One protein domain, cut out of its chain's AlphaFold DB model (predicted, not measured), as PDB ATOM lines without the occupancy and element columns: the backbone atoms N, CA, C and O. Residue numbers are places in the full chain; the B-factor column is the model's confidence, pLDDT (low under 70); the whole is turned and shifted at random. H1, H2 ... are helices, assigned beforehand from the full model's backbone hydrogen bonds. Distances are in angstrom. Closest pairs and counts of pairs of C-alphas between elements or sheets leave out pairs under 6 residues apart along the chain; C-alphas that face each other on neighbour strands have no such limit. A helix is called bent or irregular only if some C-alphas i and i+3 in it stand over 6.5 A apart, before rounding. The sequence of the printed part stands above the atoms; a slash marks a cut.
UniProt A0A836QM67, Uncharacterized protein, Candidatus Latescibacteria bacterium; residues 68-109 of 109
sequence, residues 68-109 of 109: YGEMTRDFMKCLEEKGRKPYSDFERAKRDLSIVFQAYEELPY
ATOM      1  N   TYR A  68      32.359   3.505 -25.837       88.00
ATOM      2  CA  TYR A  68      31.117   3.649 -26.601       88.00
ATOM      3  C   TYR A  68      30.070   2.601 -26.224       88.00
ATOM      4  O   TYR A  68      28.875   2.901 -26.218       88.00
ATOM      5  N   GLY A  69      30.498   1.379 -25.908       91.31
ATOM      6  CA  GLY A  69      29.619   0.287 -25.509       91.31
ATOM      7  C   GLY A  69      28.909   0.592 -24.195       91.31
ATOM      8  O   GLY A  69      27.681   0.532 -24.130       91.31
ATOM      9  N   GLU A  70      29.658   0.983 -23.166       91.19
ATOM     10  CA  GLU A  70      29.077   1.359 -21.875       91.19
ATOM     11  C   GLU A  70      28.274   2.661 -21.940       91.19
ATOM     12  O   GLU A  70      27.203   2.737 -21.338       91.19
ATOM     13  N   MET A  71      28.708   3.649 -22.729       92.62
ATOM     14  CA  MET A  71      27.928   4.872 -22.952       92.62
ATOM     15  C   MET A  71      26.575   4.565 -23.609       92.62
ATOM     16  O   MET A  71      25.540   5.063 -23.171       92.62
ATOM     17  N   THR A  72      26.570   3.691 -24.619       93.88
ATOM     18  CA  THR A  72      25.338   3.228 -25.274       93.88
ATOM     19  C   THR A  72      24.451   2.471 -24.292       93.88
ATOM     20  O   THR A  72      23.244   2.692 -24.245       93.88
ATOM     21  N   ARG A  73      25.036   1.597 -23.467       94.94
ATOM     22  CA  ARG A  73      24.295   0.841 -22.451       94.94
ATOM     23  C   ARG A  73      23.651   1.761 -21.416       94.94
ATOM     24  O   ARG A  73      22.505   1.524 -21.044       94.94
ATOM     25  N   ASP A  74      24.361   2.786 -20.951       95.56
ATOM     26  CA  ASP A  74      23.808   3.766 -20.011       95.56
ATOM     27  C   ASP A  74      22.669   4.568 -20.649       95.56
ATOM     28  O   ASP A  74      21.618   4.736 -20.032       95.56
ATOM     29  N   PHE A  75      22.825   4.967 -21.916       94.00
ATOM     30  CA  PHE A  75      21.762   5.621 -22.677       94.00
ATOM     31  C   PHE A  75      20.506   4.745 -22.791       94.00
ATOM     32  O   PHE A  75      19.414   5.204 -22.465       94.00
ATOM     33  N   MET A  76      20.653   3.471 -23.172       95.94
ATOM     34  CA  MET A  76      19.524   2.536 -23.276       95.94
ATOM     35  C   MET A  76      18.813   2.346 -21.931       95.94
ATOM     36  O   MET A  76      17.589   2.431 -21.869       95.94
ATOM     37  N   LYS A  77      19.562   2.202 -20.830       96.94
ATOM     38  CA  LYS A  77      18.974   2.131 -19.482       96.94
ATOM     39  C   LYS A  77      18.178   3.383 -19.124       96.94
ATOM     40  O   LYS A  77      17.172   3.279 -18.436       96.94
ATOM     41  N   CYS A  78      18.596   4.564 -19.579       96.12
ATOM     42  CA  CYS A  78      17.836   5.796 -19.352       96.12
ATOM     43  C   CYS A  78      16.504   5.825 -20.115       96.12
ATOM     44  O   CYS A  78      15.572   6.492 -19.671       96.12
ATOM     45  N   LEU A  79      16.400   5.110 -21.240       94.94
ATOM     46  CA  LEU A  79      15.141   4.953 -21.971       94.94
ATOM     47  C   LEU A  79      14.201   3.956 -21.280       94.94
ATOM     48  O   LEU A  79      12.988   4.156 -21.278       94.94
ATOM     49  N   GLU A  80      14.758   2.894 -20.698       97.31
ATOM     50  CA  GLU A  80      14.003   1.827 -20.030       97.31
ATOM     51  C   GLU A  80      13.539   2.225 -18.616       97.31
ATOM     52  O   GLU A  80      12.418   1.919 -18.206       97.31
ATOM     53  N   GLU A  81      14.381   2.934 -17.861       97.12
ATOM     54  CA  GLU A  81      14.160   3.261 -16.451       97.12
ATOM     55  C   GLU A  81      13.684   4.714 -16.282       97.12
ATOM     56  O   GLU A  81      14.469   5.668 -16.305       97.12
ATOM     57  N   LYS A  82      12.378   4.905 -16.051       94.81
ATOM     58  CA  LYS A  82      11.795   6.244 -15.866       94.81
ATOM     59  C   LYS A  82      12.477   7.005 -14.721       94.81
ATOM     60  O   LYS A  82      12.454   6.577 -13.571       94.81
ATOM     61  N   GLY A  83      12.999   8.190 -15.034       92.38
ATOM     62  CA  GLY A  83      13.631   9.087 -14.061       92.38
ATOM     63  C   GLY A  83      15.128   8.847 -13.851       92.38
ATOM     64  O   GLY A  83      15.763   9.643 -13.156       92.38
ATOM     65  N   ARG A  84      15.714   7.817 -14.478       95.44
ATOM     66  CA  ARG A  84      17.170   7.654 -14.534       95.44
ATOM     67  C   ARG A  84      17.780   8.793 -15.356       95.44
ATOM     68  O   ARG A  84      17.275   9.143 -16.420       95.44
ATOM     69  N   LYS A  85      18.873   9.372 -14.857       93.06
ATOM     70  CA  LYS A  85      19.674  10.359 -15.590       93.06
ATOM     71  C   LYS A  85      20.943   9.698 -16.129       93.06
ATOM     72  O   LYS A  85      21.538   8.913 -15.386       93.06
ATOM     73  N   PRO A  86      21.365  10.017 -17.364       92.56
ATOM     74  CA  PRO A  86      22.616   9.498 -17.896       92.56
ATOM     75  C   PRO A  86      23.792  10.053 -17.094       92.56
ATOM     76  O   PRO A  86      23.744  11.184 -16.605       92.56
ATOM     77  N   TYR A  87      24.868   9.279 -16.983       91.00
ATOM     78  CA  TYR A  87      26.098   9.758 -16.347       91.00
ATOM     79  C   TYR A  87      26.691  10.963 -17.101       91.00
ATOM     80  O   TYR A  87      27.135  11.941 -16.490       91.00
ATOM     81  N   SER A  88      26.663  10.889 -18.434       90.81
ATOM     82  CA  SER A  88      27.105  11.934 -19.362       90.81
ATOM     83  C   SER A  88      25.927  12.813 -19.788       90.81
ATOM     84  O   SER A  88      25.498  12.781 -20.940       90.81
ATOM     85  N   ASP A  89      25.363  13.561 -18.841       92.81
ATOM     86  CA  ASP A  89      24.257  14.477 -19.108       92.81
ATOM     87  C   ASP A  89      24.704  15.824 -19.712       92.81
ATOM     88  O   ASP A  89      25.892  16.138 -19.847       92.81
ATOM     89  N   PHE A  90      23.713  16.629 -20.096       93.94
ATOM     90  CA  PHE A  90      23.935  17.945 -20.691       93.94
ATOM     91  C   PHE A  90      24.684  18.899 -19.752       93.94
ATOM     92  O   PHE A  90      25.581  19.611 -20.197       93.94
ATOM     93  N   GLU A  91      24.358  18.905 -18.457       94.94
ATOM     94  CA  GLU A  91      24.997  19.806 -17.492       94.94
ATOM     95  C   GLU A  91      26.476  19.461 -17.296       94.94
ATOM     96  O   GLU A  91      27.328  20.350 -17.238       94.94
ATOM     97  N   ARG A  92      26.811  18.166 -17.272       94.56
ATOM     98  CA  ARG A  92      28.193  17.690 -17.264       94.56
ATOM     99  C   ARG A  92      28.927  18.113 -18.533       94.56
ATOM    100  O   ARG A  92      30.000  18.698 -18.418       94.56
ATOM    101  N   ALA A  93      28.339  17.896 -19.709       94.31
ATOM    102  CA  ALA A  93      28.948  18.296 -20.978       94.31
ATOM    103  C   ALA A  93      29.183  19.815 -21.053       94.31
ATOM    104  O   ALA A  93      30.258  20.265 -21.449       94.31
ATOM    105  N   LYS A  94      28.206  20.615 -20.610       96.62
ATOM    106  CA  LYS A  94      28.303  22.077 -20.548       96.62
ATOM    107  C   LYS A  94      29.416  22.533 -19.604       96.62
ATOM    108  O   LYS A  94      30.201  23.408 -19.967       96.62
ATOM    109  N   ARG A  95      29.512  21.932 -18.413       94.06
ATOM    110  CA  ARG A  95      30.597  22.201 -17.460       94.06
ATOM    111  C   ARG A  95      31.956  21.869 -18.074       94.06
ATOM    112  O   ARG A  95      32.859  22.697 -18.009       94.06
ATOM    113  N   ASP A  96      32.100  20.698 -18.683       92.38
ATOM    114  CA  ASP A  96      33.379  20.251 -19.236       92.38
ATOM    115  C   ASP A  96      33.836  21.160 -20.392       92.38
ATOM    116  O   ASP A  96      34.999  21.559 -20.440       92.38
ATOM    117  N   LEU A  97      32.909  21.601 -21.250       92.62
ATOM    118  CA  LEU A  97      33.204  22.581 -22.298       92.62
ATOM    119  C   LEU A  97      33.591  23.957 -21.728       92.62
ATOM    120  O   LEU A  97      34.486  24.611 -22.260       92.62
ATOM    121  N   SER A  98      32.963  24.389 -20.630       91.62
ATOM    122  CA  SER A  98      33.314  25.665 -19.991       91.62
ATOM    123  C   SER A  98      34.745  25.682 -19.449       91.62
ATOM    124  O   SER A  98      35.421  26.698 -19.577       91.62
ATOM    125  N   ILE A  99      35.238  24.548 -18.933       88.00
ATOM    126  CA  ILE A  99      36.628  24.406 -18.473       88.00
ATOM    127  C   ILE A  99      37.590  24.582 -19.650       88.00
ATOM    128  O   ILE A  99      38.609  25.254 -19.520       88.00
ATOM    129  N   VAL A 100      37.260  23.998 -20.807       86.62
ATOM    130  CA  VAL A 100      38.066  24.154 -22.023       86.62
ATOM    131  C   VAL A 100      38.117  25.622 -22.434       86.62
ATOM    132  O   VAL A 100      39.209  26.151 -22.610       86.62
ATOM    133  N   PHE A 101      36.970  26.298 -22.540       88.56
ATOM    134  CA  PHE A 101      36.938  27.704 -22.951       88.56
ATOM    135  C   PHE A 101      37.686  28.629 -21.994       88.56
ATOM    136  O   PHE A 101      38.508  29.411 -22.459       88.56
ATOM    137  N   GLN A 102      37.491  28.481 -20.682       86.19
ATOM    138  CA  GLN A 102      38.242  29.249 -19.680       86.19
ATOM    139  C   GLN A 102      39.751  29.085 -19.864       86.19
ATOM    140  O   GLN A 102      40.512  30.043 -19.820       86.19
ATOM    141  N   ALA A 103      40.196  27.866 -20.141       82.81
ATOM    142  CA  ALA A 103      41.610  27.598 -20.292       82.81
ATOM    143  C   ALA A 103      42.190  28.087 -21.638       82.81
ATOM    144  O   ALA A 103      43.402  28.279 -21.741       82.81
ATOM    145  N   TYR A 104      41.349  28.327 -22.653       83.69
ATOM    146  CA  TYR A 104      41.734  29.041 -23.876       83.69
ATOM    147  C   TYR A 104      41.869  30.555 -23.657       83.69
ATOM    148  O   TYR A 104      42.730  31.162 -24.288       83.69
ATOM    149  N   GLU A 105      41.077  31.160 -22.766       85.44
ATOM    150  CA  GLU A 105      41.182  32.594 -22.429       85.44
ATOM    151  C   GLU A 105      42.536  32.949 -21.790       85.44
ATOM    152  O   GLU A 105      43.018  34.070 -21.929       85.44
ATOM    153  N   GLU A 106      43.177  31.989 -21.121       79.00
ATOM    154  CA  GLU A 106      44.476  32.163 -20.458       79.00
ATOM    155  C   GLU A 106      45.689  31.980 -21.393       79.00
ATOM    156  O   GLU A 106      46.836  32.133 -20.959       79.00
ATOM    157  N   LEU A 107      45.481  31.620 -22.667       78.62
ATOM    158  CA  LEU A 107      46.578  31.423 -23.616       78.62
ATOM    159  C   LEU A 107      47.042  32.762 -24.222       78.62
ATOM    160  O   LEU A 107      46.210  33.583 -24.607       78.62
ATOM    161  N   PRO A 108      48.364  32.991 -24.350       72.56
ATOM    162  CA  PRO A 108      48.874  34.139 -25.089       72.56
ATOM    163  C   PRO A 108      48.485  34.037 -26.573       72.56
ATOM    164  O   PRO A 108      48.463  32.936 -27.129       72.56
ATOM    165  N   TYR A 109      48.176  35.192 -27.168       61.53
ATOM    166  CA  TYR A 109      47.800  35.351 -28.579       61.53
ATOM    167  C   TYR A 109      48.936  34.984 -29.543       61.53
ATOM    168  O   TYR A 109      50.109  35.276 -29.208       61.53
TER     169      TYR A 109
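This is residues 68 to 109 of the 109 residues of an uncharacterized protein of Candidatus Latescibacteria bacterium (UniProt A0A836QM67). Two helices splay apart as an open, hook-like V: H1 runs to the turn of the hook, a loop of residues 81 to 89 doubles the course back, and H2 sticks out as a long, free arm with a short tail after it. The two helices have no contact with each other, and the arm makes most of the length. The printed part has 42 residues with two named helices, H1 then H2 along the chain, and no named strand; its class is all helix. The whole is extended, with a radius of gyration of the C-alphas of 15.2 A, and the C-alphas span 48 by 21 by 8 A.

H1 is residues 68 to 80, 18.4 A from first to last C-alpha, and begins at C-alpha 68 at (31.117, 3.649, -26.601). H2, the longest helix, is residues 90 to 105, 22.7 A from first to last C-alpha, and ends at C-alpha 105 at (41.182, 32.594, -22.429). Residues 106 to 109 follow it, with C-alpha 109 at (47.800, 35.351, -28.579).

H1 and H2 are apart, with no C-alpha of the one within 8 A of the other. A short link of 9 residues joins them. Residues 90 to 109, of which 90 to 105 belong to H2, stand free. In both H1 and H2 every O i to N i+4 pair is within hydrogen-bond range. Neither helix is bent or irregular.

The outline is a rod. The two C-alphas farthest apart are those of Glu 80 and Tyr 109, at 48.4 A. The printed part has no cut and ends at residue 109, the chain's last residue. The mean pLDDT of the printed part is 90.5, and residue 109 alone is under 70.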